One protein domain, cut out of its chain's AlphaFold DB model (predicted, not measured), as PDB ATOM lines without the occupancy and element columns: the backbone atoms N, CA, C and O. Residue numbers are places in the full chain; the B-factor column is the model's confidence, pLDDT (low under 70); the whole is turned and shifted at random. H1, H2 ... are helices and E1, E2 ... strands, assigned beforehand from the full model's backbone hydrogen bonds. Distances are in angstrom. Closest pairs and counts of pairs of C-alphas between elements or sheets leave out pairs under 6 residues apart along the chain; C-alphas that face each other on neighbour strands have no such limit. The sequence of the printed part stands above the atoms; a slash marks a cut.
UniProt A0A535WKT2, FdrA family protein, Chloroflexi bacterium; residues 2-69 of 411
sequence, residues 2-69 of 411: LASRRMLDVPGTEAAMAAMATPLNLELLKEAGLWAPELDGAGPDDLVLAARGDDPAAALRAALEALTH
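What this domain is: This is residues 2 to 69 of the 411 residues of the protein "FdrA family protein" of Chloroflexi bacterium (UniProt A0A535WKT2). A two-stranded antiparallel ribbon, E1 and E2, runs through the middle, with H1 and H3 packed side by side over one of its faces and H2 over the other. H1 and H3 run opposite ways, and the long link of residues 32 to 46 leads from H2 to the start of E2. The printed part has 68 residues with three named helices and two named strands, in the order H1, E1, H2, E2, H3, and the class is mixed, helices and strands. The whole is compact, with a radius of gyration of the C-alphas of 11.1 A, and rounded, spanning 29 by 25 by 16 A.

How they stand to each other: H1, residues 2 to 8, is joined by a tight link to E1, residues 13 to 20. The closest C-alphas of H1 and E1 are those of Ser 4 and Met 17, 4.9 A apart. A tight link joins E1 to H2, residues 23 to 31; the closest C-alphas of these two are those of Ala 19 and Asn 25, 6.6 A apart. E2, residues 47 to 53, is the antiparallel neighbour of E1, with 174 degrees between their directions. The C-alphas of Ala 16 and Ala 51 face each other at 4.1 A. N 17 and O 50, 2.8 A apart, and N 48 and O 19, 2.8 A apart, are within hydrogen-bond range. A tight link leads from E2 to H3, residues 56 to 68; their closest C-alphas are those of Leu 49 and Leu 60, 6.4 A apart. H1 and H3 touch, with the closest C-alphas those of Met 7 and Ala 59, 4.2 A apart; they run opposite ways at a shallow tilt of 16 degrees. H2 is apart from H1 and from H3. In H1, H2 and H3 every O i to N i+4 pair is within hydrogen-bond range.

Where its parts are: H1 begins at C-alpha 2, (-34.307, 6.052, -5.971), and measures 10.0 A from first to last C-alpha. E1 measures 20.4 A, H2 12.6 A and E2 20.3 A. E2 begins at C-alpha 47, (-46.029, 0.936, -11.383). H3 measures 18.2 A and ends at C-alpha 68, (-44.424, 7.753, -0.517).

The domain as a whole: The two C-alphas farthest apart are those of Pro 11 and Gly 41, at 30.8 A; the first and last printed C-alphas, of Leu 2 and His 69, are 10.9 A apart. The printed part has no cut. The link from H2 to E2, of 15 residues, is long. The mean pLDDT of the printed part is 88.5, and residue 69 alone is under 70.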
ATOM      1  N   LEU A   2     -34.387   6.038  -7.445       73.69
ATOM      2  CA  LEU A   2     -34.307   6.052  -5.971       73.69
ATOM      3  C   LEU A   2     -34.989   4.836  -5.320       73.69
ATOM      4  O   LEU A   2     -34.385   4.200  -4.468       73.69
ATOM      5  N   ALA A   3     -36.206   4.490  -5.754       83.56
ATOM      6  CA  ALA A   3     -36.939   3.341  -5.220       83.56
ATOM      7  C   ALA A   3     -36.183   2.019  -5.440       83.56
ATOM      8  O   ALA A   3     -35.885   1.344  -4.466       83.56
ATOM      9  N   SER A   4     -35.764   1.703  -6.675       85.12
ATOM     10  CA  SER A   4     -34.970   0.493  -6.961       85.12
ATOM     11  C   SER A   4     -33.675   0.430  -6.147       85.12
ATOM     12  O   SER A   4     -33.328  -0.623  -5.629       85.12
ATOM     13  N   ARG A   5     -32.977   1.562  -5.977       85.19
ATOM     14  CA  ARG A   5     -31.764   1.625  -5.151       85.19
ATOM     15  C   ARG A   5     -32.062   1.321  -3.683       85.19
ATOM     16  O   ARG A   5     -31.376   0.508  -3.086       85.19
ATOM     17  N   ARG A   6     -33.121   1.917  -3.123       88.31
ATOM     18  CA  ARG A   6     -33.552   1.652  -1.741       88.31
ATOM     19  C   ARG A   6     -33.932   0.195  -1.515       88.31
ATOM     20  O   ARG A   6     -33.686  -0.307  -0.430       88.31
ATOM     21  N   MET A   7     -34.495  -0.468  -2.525       93.44
ATOM     22  CA  MET A   7     -34.749  -1.908  -2.481       93.44
ATOM     23  C   MET A   7     -33.440  -2.703  -2.412       93.44
ATOM     24  O   MET A   7     -33.312  -3.576  -1.566       93.44
ATOM     25  N   LEU A   8     -32.467  -2.384  -3.273       90.00
ATOM     26  CA  LEU A   8     -31.167  -3.067  -3.326       90.00
ATOM     27  C   LEU A   8     -30.302  -2.829  -2.077       90.00
ATOM     28  O   LEU A   8     -29.511  -3.693  -1.717       90.00
ATOM     29  N   ASP A   9     -30.470  -1.691  -1.400       91.12
ATOM     30  CA  ASP A   9     -29.780  -1.382  -0.140       91.12
ATOM     31  C   ASP A   9     -30.275  -2.251   1.042       91.12
ATOM     32  O   ASP A   9     -29.636  -2.274   2.097       91.12
ATOM     33  N   VAL A  10     -31.409  -2.957   0.904       93.69
ATOM     34  CA  VAL A  10     -31.925  -3.864   1.942       93.69
ATOM     35  C   VAL A  10     -31.074  -5.143   1.985       93.69
ATOM     36  O   VAL A  10     -31.014  -5.860   0.979       93.69
ATOM     37  N   PRO A  11     -30.453  -5.483   3.136       93.44
ATOM     38  CA  PRO A  11     -29.649  -6.697   3.274       93.44
ATOM     39  C   PRO A  11     -30.423  -7.962   2.887       93.44
ATOM     40  O   PRO A  11     -31.568  -8.133   3.297       93.44
ATOM     41  N   GLY A  12     -29.784  -8.850   2.123       90.44
ATOM     42  CA  GLY A  12     -30.399 -10.093   1.640       90.44
ATOM     43  C   GLY A  12     -31.186  -9.949   0.332       90.44
ATOM     44  O   GLY A  12     -31.749 -10.929  -0.144       90.44
ATOM     45  N   THR A  13     -31.224  -8.760  -0.281       94.12
ATOM     46  CA  THR A  13     -31.832  -8.567  -1.609       94.12
ATOM     47  C   THR A  13     -30.863  -8.998  -2.711       94.12
ATOM     48  O   THR A  13     -29.780  -8.435  -2.848       94.12
ATOM     49  N   GLU A  14     -31.256  -9.976  -3.526       91.38
ATOM     50  CA  GLU A  14     -30.466 -10.464  -4.665       91.38
ATOM     51  C   GLU A  14     -30.727  -9.660  -5.941       91.38
ATOM     52  O   GLU A  14     -29.817  -9.418  -6.733       91.38
ATOM     53  N   ALA A  15     -31.985  -9.281  -6.170       91.00
ATOM     54  CA  ALA A  15     -32.414  -8.504  -7.324       91.00
ATOM     55  C   ALA A  15     -33.655  -7.687  -6.962       91.00
ATOM     56  O   ALA A  15     -34.543  -8.177  -6.269       91.00
ATOM     57  N   ALA A  16     -33.745  -6.449  -7.441       92.94
ATOM     58  CA  ALA A  16     -34.912  -5.610  -7.215       92.94
ATOM     59  C   ALA A  16     -35.079  -4.539  -8.294       92.94
ATOM     60  O   ALA A  16     -34.101  -4.001  -8.812       92.94
ATOM     61  N   MET A  17     -36.330  -4.200  -8.604       91.31
ATOM     62  CA  MET A  17     -36.679  -3.202  -9.608       91.31
ATOM     63  C   MET A  17     -37.996  -2.503  -9.262       91.31
ATOM     64  O   MET A  17     -38.999  -3.146  -8.963       91.31
ATOM     65  N   ALA A  18     -37.986  -1.172  -9.350       91.44
ATOM     66  CA  ALA A  18     -39.167  -0.320  -9.347       91.44
ATOM     67  C   ALA A  18     -39.249   0.435 -10.681       91.44
ATOM     68  O   ALA A  18     -38.365   1.249 -10.980       91.44
ATOM     69  N   ALA A  19     -40.279   0.168 -11.484       88.50
ATOM     70  CA  ALA A  19     -40.414   0.731 -12.825       88.50
ATOM     71  C   ALA A  19     -41.872   0.764 -13.303       88.50
ATOM     72  O   ALA A  19     -42.686  -0.043 -12.870       88.50
ATOM     73  N   MET A  20     -42.192   1.671 -14.228       90.31
ATOM     74  CA  MET A  20     -43.464   1.610 -14.964       90.31
ATOM     75  C   MET A  20     -43.473   0.368 -15.869       90.31
ATOM     76  O   MET A  20     -42.436   0.076 -16.467       90.31
ATOM     77  N   ALA A  21     -44.597  -0.329 -16.023       89.25
ATOM     78  CA  ALA A  21     -44.743  -1.544 -16.838       89.25
ATOM     79  C   ALA A  21     -44.798  -1.261 -18.353       89.25
ATOM     80  O   ALA A  21     -45.658  -1.729 -19.096       89.25
ATOM     81  N   THR A  22     -43.832  -0.487 -18.846       85.31
ATOM     82  CA  THR A  22     -43.582  -0.371 -20.284       85.31
ATOM     83  C   THR A  22     -43.081  -1.714 -20.831       85.31
ATOM     84  O   THR A  22     -42.442  -2.465 -20.086       85.31
ATOM     85  N   PRO A  23     -43.286  -2.023 -22.129       83.25
ATOM     86  CA  PRO A  23     -42.816  -3.280 -22.722       83.25
ATOM     87  C   PRO A  23     -41.337  -3.570 -22.430       83.25
ATOM     88  O   PRO A  23     -40.980  -4.680 -22.053       83.25
ATOM     89  N   LEU A  24     -40.502  -2.531 -22.495       78.50
ATOM     90  CA  LEU A  24     -39.072  -2.607 -22.211       78.50
ATOM     91  C   LEU A  24     -38.768  -2.954 -20.747       78.50
ATOM     92  O   LEU A  24     -37.931  -3.804 -20.466       78.50
ATOM     93  N   ASN A  25     -39.457  -2.325 -19.792       84.81
ATOM     94  CA  ASN A  25     -39.242  -2.614 -18.374       84.81
ATOM     95  C   ASN A  25     -39.744  -4.014 -17.994       84.81
ATOM     96  O   ASN A  25     -39.147  -4.664 -17.140       84.81
ATOM     97  N   LEU A  26     -40.807  -4.494 -18.646       88.12
ATOM     98  CA  LEU A  26     -41.300  -5.862 -18.488       88.12
ATOM     99  C   LEU A  26     -40.298  -6.897 -19.023       88.12
ATOM    100  O   LEU A  26     -40.116  -7.941 -18.397       88.12
ATOM    101  N   GLU A  27     -39.613  -6.616 -20.134       87.56
ATOM    102  CA  GLU A  27     -38.504  -7.449 -20.622       87.56
ATOM    103  C   GLU A  27     -37.333  -7.470 -19.629       87.56
ATOM    104  O   GLU A  27     -36.872  -8.548 -19.256       87.56
ATOM    105  N   LEU A  28     -36.926  -6.309 -19.105       83.81
ATOM    106  CA  LEU A  28     -35.867  -6.219 -18.091       83.81
ATOM    107  C   LEU A  28     -36.212  -6.995 -16.807       83.81
ATOM    108  O   LEU A  28     -35.348  -7.663 -16.235       83.81
ATOM    109  N   LEU A  29     -37.476  -6.968 -16.368       88.94
ATOM    110  CA  LEU A  29     -37.954  -7.772 -15.237       88.94
ATOM    111  C   LEU A  29     -37.823  -9.278 -15.507       88.94
ATOM    112  O   LEU A  29     -37.446 -10.029 -14.604       88.94
ATOM    113  N   LYS A  30     -38.091  -9.731 -16.739       90.25
ATOM    114  CA  LYS A  30     -37.897 -11.137 -17.137       90.25
ATOM    115  C   LYS A  30     -36.425 -11.523 -17.112       90.25
ATOM    116  O   LYS A  30     -36.087 -12.542 -16.514       90.25
ATOM    117  N   GLU A  31     -35.557 -10.706 -17.703       87.50
ATOM    118  CA  GLU A  31     -34.109 -10.948 -17.735       87.50
ATOM    119  C   GLU A  31     -33.496 -11.000 -16.329       87.50
ATOM    120  O   GLU A  31     -32.637 -11.837 -16.053       87.50
ATOM    121  N   ALA A  32     -33.986 -10.167 -15.408       83.81
ATOM    122  CA  ALA A  32     -33.559 -10.160 -14.010       83.81
ATOM    123  C   ALA A  32     -34.105 -11.348 -13.183       83.81
ATOM    124  O   ALA A  32     -33.747 -11.520 -12.011       83.81
ATOM    125  N   GLY A  33     -34.978 -12.182 -13.760       90.62
ATOM    126  CA  GLY A  33     -35.678 -13.253 -13.047       90.62
ATOM    127  C   GLY A  33     -36.615 -12.720 -11.957       90.62
ATOM    128  O   GLY A  33     -36.728 -13.325 -10.892       90.62
ATOM    129  N   LEU A  34     -37.222 -11.559 -12.208       93.38
ATOM    130  CA  LEU A  34     -38.187 -10.871 -11.348       93.38
ATOM    131  C   LEU A  34     -39.624 -10.975 -11.891       93.38
ATOM    132  O   LEU A  34     -40.520 -10.292 -11.399       93.38
ATOM    133  N   TRP A  35     -39.848 -11.802 -12.915       93.00
ATOM    134  CA  TRP A  35     -41.177 -12.021 -13.476       93.00
ATOM    135  C   TRP A  35     -42.063 -12.829 -12.531       93.00
ATOM    136  O   TRP A  35     -41.628 -13.845 -11.984       93.00
ATOM    137  N   ALA A  36     -43.323 -12.420 -12.418       88.00
ATOM    138  CA  ALA A  36     -44.361 -13.147 -11.706       88.00
ATOM    139  C   ALA A  36     -45.674 -13.095 -12.514       88.00
ATOM    140  O   ALA A  36     -45.875 -12.127 -13.253       88.00
ATOM    141  N   PRO A  37     -46.557 -14.108 -12.417       88.88
ATOM    142  CA  PRO A  37     -47.832 -14.143 -13.148       88.88
ATOM    143  C   PRO A  37     -48.728 -12.920 -12.910       88.88
ATOM    144  O   PRO A  37     -49.536 -12.559 -13.753       88.88
ATOM    145  N   GLU A  38     -48.572 -12.237 -11.780       85.50
ATOM    146  CA  GLU A  38     -49.289 -11.008 -11.433       85.50
ATOM    147  C   GLU A  38     -48.953  -9.830 -12.362       85.50
ATOM    148  O   GLU A  38     -49.671  -8.832 -12.375       85.50
ATOM    149  N   LEU A  39     -47.876  -9.941 -13.146       87.38
ATOM    150  CA  LEU A  39     -47.503  -8.975 -14.180       87.38
ATOM    151  C   LEU A  39     -48.189  -9.255 -15.525       87.38
ATOM    152  O   LEU A  39     -48.080  -8.437 -16.443       87.38
ATOM    153  N   ASP A  40     -48.895 -10.382 -15.662       87.69
ATOM    154  CA  ASP A  40     -49.630 -10.717 -16.875       87.69
ATOM    155  C   ASP A  40     -50.807  -9.742 -17.045       87.69
ATOM    156  O   ASP A  40     -51.829  -9.823 -16.367       87.69
ATOM    157  N   GLY A  41     -50.648  -8.792 -17.970       85.06
ATOM    158  CA  GLY A  41     -51.631  -7.738 -18.246       85.06
ATOM    159  C   GLY A  41     -51.277  -6.362 -17.679       85.06
ATOM    160  O   GLY A  41     -52.032  -5.424 -17.924       85.06
ATOM    161  N   ALA A  42     -50.139  -6.220 -16.988       88.62
ATOM    162  CA  ALA A  42     -49.622  -4.915 -16.585       88.62
ATOM    163  C   ALA A  42     -49.314  -4.050 -17.819       88.62
ATOM    164  O   ALA A  42     -48.694  -4.513 -18.783       88.62
ATOM    165  N   GLY A  43     -49.765  -2.798 -17.789       84.56
ATOM    166  CA  GLY A  43     -49.607  -1.831 -18.868       84.56
ATOM    167  C   GLY A  43     -48.651  -0.686 -18.520       84.56
ATOM    168  O   GLY A  43     -48.248  -0.528 -17.370       84.56
ATOM    169  N   PRO A  44     -48.306   0.178 -19.493       77.44
ATOM    170  CA  PRO A  44     -47.352   1.276 -19.299       77.44
ATOM    171  C   PRO A  44     -47.686   2.254 -18.162       77.44
ATOM    172  O   PRO A  44     -46.780   2.914 -17.655       77.44
ATOM    173  N   ASP A  45     -48.957   2.333 -17.765       78.94
ATOM    174  CA  ASP A  45     -49.447   3.201 -16.690       78.94
ATOM    175  C   ASP A  45     -49.346   2.563 -15.291       78.94
ATOM    176  O   ASP A  45     -49.561   3.244 -14.285       78.94
ATOM    177  N   ASP A  46     -48.976   1.283 -15.203       86.38
ATOM    178  CA  ASP A  46     -48.844   0.563 -13.940       86.38
ATOM    179  C   ASP A  46     -47.422   0.674 -13.384       86.38
ATOM    180  O   ASP A  46     -46.433   0.440 -14.080       86.38
ATOM    181  N   LEU A  47     -47.302   0.996 -12.096       90.44
ATOM    182  CA  LEU A  47     -46.029   0.936 -11.383       90.44
ATOM    183  C   LEU A  47     -45.801  -0.481 -10.847       90.44
ATOM    184  O   LEU A  47     -46.536  -0.947  -9.978       90.44
ATOM    185  N   VAL A  48     -44.729  -1.127 -11.300       92.31
ATOM    186  CA  VAL A  48     -44.297  -2.446 -10.835       92.31
ATOM    187  C   VAL A  48     -43.148  -2.311  -9.847       92.31
ATOM    188  O   VAL A  48     -42.141  -1.655 -10.122       92.31
ATOM    189  N   LEU A  49     -43.296  -2.978  -8.703       94.12
ATOM    190  CA  LEU A  49     -42.246  -3.195  -7.714       94.12
ATOM    191  C   LEU A  49     -41.999  -4.701  -7.618       94.12
ATOM    192  O   LEU A  49     -42.900  -5.442  -7.234       94.12
ATOM    193  N   ALA A  50     -40.796  -5.150  -7.954       94.44
ATOM    194  CA  ALA A  50     -40.425  -6.560  -7.910       94.44
ATOM    195  C   ALA A  50     -39.094  -6.740  -7.177       94.44
ATOM    196  O   ALA A  50     -38.168  -5.950  -7.364       94.44
ATOM    197  N   ALA A  51     -38.996  -7.771  -6.342       94.75
ATOM    198  CA  ALA A  51     -37.787  -8.101  -5.598       94.75
ATOM    199  C   ALA A  51     -37.625  -9.618  -5.454       94.75
ATOM    200  O   ALA A  51     -38.609 -10.349  -5.360       94.75
ATOM    201  N   ARG A  52     -36.373 -10.069  -5.387       94.75
ATOM    202  CA  ARG A  52     -35.957 -11.434  -5.062       94.75
ATOM    203  C   ARG A  52     -34.832 -11.367  -4.033       94.75
ATOM    204  O   ARG A  52     -33.951 -10.516  -4.140       94.75
ATOM    205  N   GLY A  53     -34.871 -12.254  -3.048       93.44
ATOM    206  CA  GLY A  53     -33.906 -12.320  -1.957       93.44
ATOM    207  C   GLY A  53     -34.499 -12.991  -0.724       93.44
ATOM    208  O   GLY A  53     -35.573 -13.587  -0.806       93.44
ATOM    209  N   ASP A  54     -33.814 -12.846   0.408       94.38
ATOM    210  CA  ASP A  54     -34.181 -13.464   1.686       94.38
ATOM    211  C   ASP A  54     -35.500 -12.907   2.258       94.38
ATOM    212  O   ASP A  54     -36.332 -13.661   2.761       94.38
ATOM    213  N   ASP A  55     -35.719 -11.589   2.147       94.81
ATOM    214  CA  ASP A  55     -36.983 -10.912   2.485       94.81
ATOM    215  C   ASP A  55     -37.382  -9.908   1.383       94.81
ATOM    216  O   ASP A  55     -37.158  -8.696   1.507       94.81
ATOM    217  N   PRO A  56     -38.022 -10.376   0.292       93.19
ATOM    218  CA  PRO A  56     -38.498  -9.500  -0.776       93.19
ATOM    219  C   PRO A  56     -39.500  -8.450  -0.281       93.19
ATOM    220  O   PRO A  56     -39.576  -7.353  -0.834       93.19
ATOM    221  N   ALA A  57     -40.255  -8.739   0.784       95.25
ATOM    222  CA  ALA A  57     -41.232  -7.804   1.323       95.25
ATOM    223  C   ALA A  57     -40.559  -6.592   1.986       95.25
ATOM    224  O   ALA A  57     -41.099  -5.487   1.908       95.25
ATOM    225  N   ALA A  58     -39.382  -6.754   2.604       94.62
ATOM    226  CA  ALA A  58     -38.593  -5.627   3.110       94.62
ATOM    227  C   ALA A  58     -38.114  -4.707   1.985       94.62
ATOM    228  O   ALA A  58     -38.266  -3.490   2.095       94.62
ATOM    229  N   ALA A  59     -37.622  -5.280   0.885       93.94
ATOM    230  CA  ALA A  59     -37.247  -4.517  -0.301       93.94
ATOM    231  C   ALA A  59     -38.448  -3.728  -0.855       93.94
ATOM    232  O   ALA A  59     -38.359  -2.514  -1.042       93.94
ATOM    233  N   LEU A  60     -39.609  -4.370  -1.027       94.19
ATOM    234  CA  LEU A  60     -40.834  -3.703  -1.490       94.19
ATOM    235  C   LEU A  60     -41.280  -2.568  -0.551       94.19
ATOM    236  O   LEU A  60     -41.647  -1.493  -1.030       94.19
ATOM    237  N   ARG A  61     -41.201  -2.760   0.776       94.19
ATOM    238  CA  ARG A  61     -41.475  -1.696   1.761       94.19
ATOM    239  C   ARG A  61     -40.524  -0.512   1.599       94.19
ATOM    240  O   ARG A  61     -40.997   0.617   1.560       94.19
ATOM    241  N   ALA A  62     -39.226  -0.754   1.422       90.19
ATOM    242  CA  ALA A  62     -38.242   0.307   1.205       90.19
ATOM    243  C   ALA A  62     -38.511   1.102  -0.087       90.19
ATOM    244  O   ALA A  62     -38.361   2.326  -0.111       90.19
ATOM    245  N   ALA A  63     -38.959   0.433  -1.157       90.94
ATOM    246  CA  ALA A  63     -39.426   1.116  -2.363       90.94
ATOM    247  C   ALA A  63     -40.661   1.978  -2.095       90.94
ATOM    248  O   ALA A  63     -40.687   3.141  -2.494       90.94
ATOM    249  N   LEU A  64     -41.676   1.432  -1.420       89.62
ATOM    250  CA  LEU A  64     -42.890   2.172  -1.086       89.62
ATOM    251  C   LEU A  64     -42.581   3.377  -0.200       89.62
ATOM    252  O   LEU A  64     -43.069   4.463  -0.487       89.62
ATOM    253  N   GLU A  65     -41.726   3.239   0.811       88.06
ATOM    254  CA  GLU A  65     -41.248   4.359   1.626       88.06
ATOM    255  C   GLU A  65     -40.545   5.411   0.766       88.06
ATOM    256  O   GLU A  65     -40.837   6.594   0.892       88.06
ATOM    257  N   ALA A  66     -39.686   5.003  -0.169       84.31
ATOM    258  CA  ALA A  66     -39.006   5.925  -1.075       84.31
ATOM    259  C   ALA A  66     -39.962   6.667  -2.027       84.31
ATOM    260  O   ALA A  66     -39.692   7.805  -2.403       84.31
ATOM    261  N   LEU A  67     -41.057   6.021  -2.431       82.75
ATOM    262  CA  LEU A  67     -42.069   6.576  -3.335       82.75
ATOM    263  C   LEU A  67     -43.110   7.432  -2.605       82.75
ATOM    264  O   LEU A  67     -43.630   8.395  -3.166       82.75
ATOM    265  N   THR A  68     -43.425   7.078  -1.360       77.56
ATOM    266  CA  THR A  68     -44.424   7.753  -0.517       77.56
ATOM    267  C   THR A  68     -43.821   8.836   0.362       77.56
ATOM    268  O   THR A  68     -44.551   9.745   0.771       77.56
ATOM    269  N   HIS A  69     -42.499   8.827   0.576       62.19
ATOM    270  CA  HIS A  69     -41.757  10.010   0.986       62.19
ATOM    271  C   HIS A  69     -41.867  11.060  -0.119       62.19
ATOM    272  O   HIS A  69     -40.967  11.293  -0.923       62.19
TER     273      HIS A  69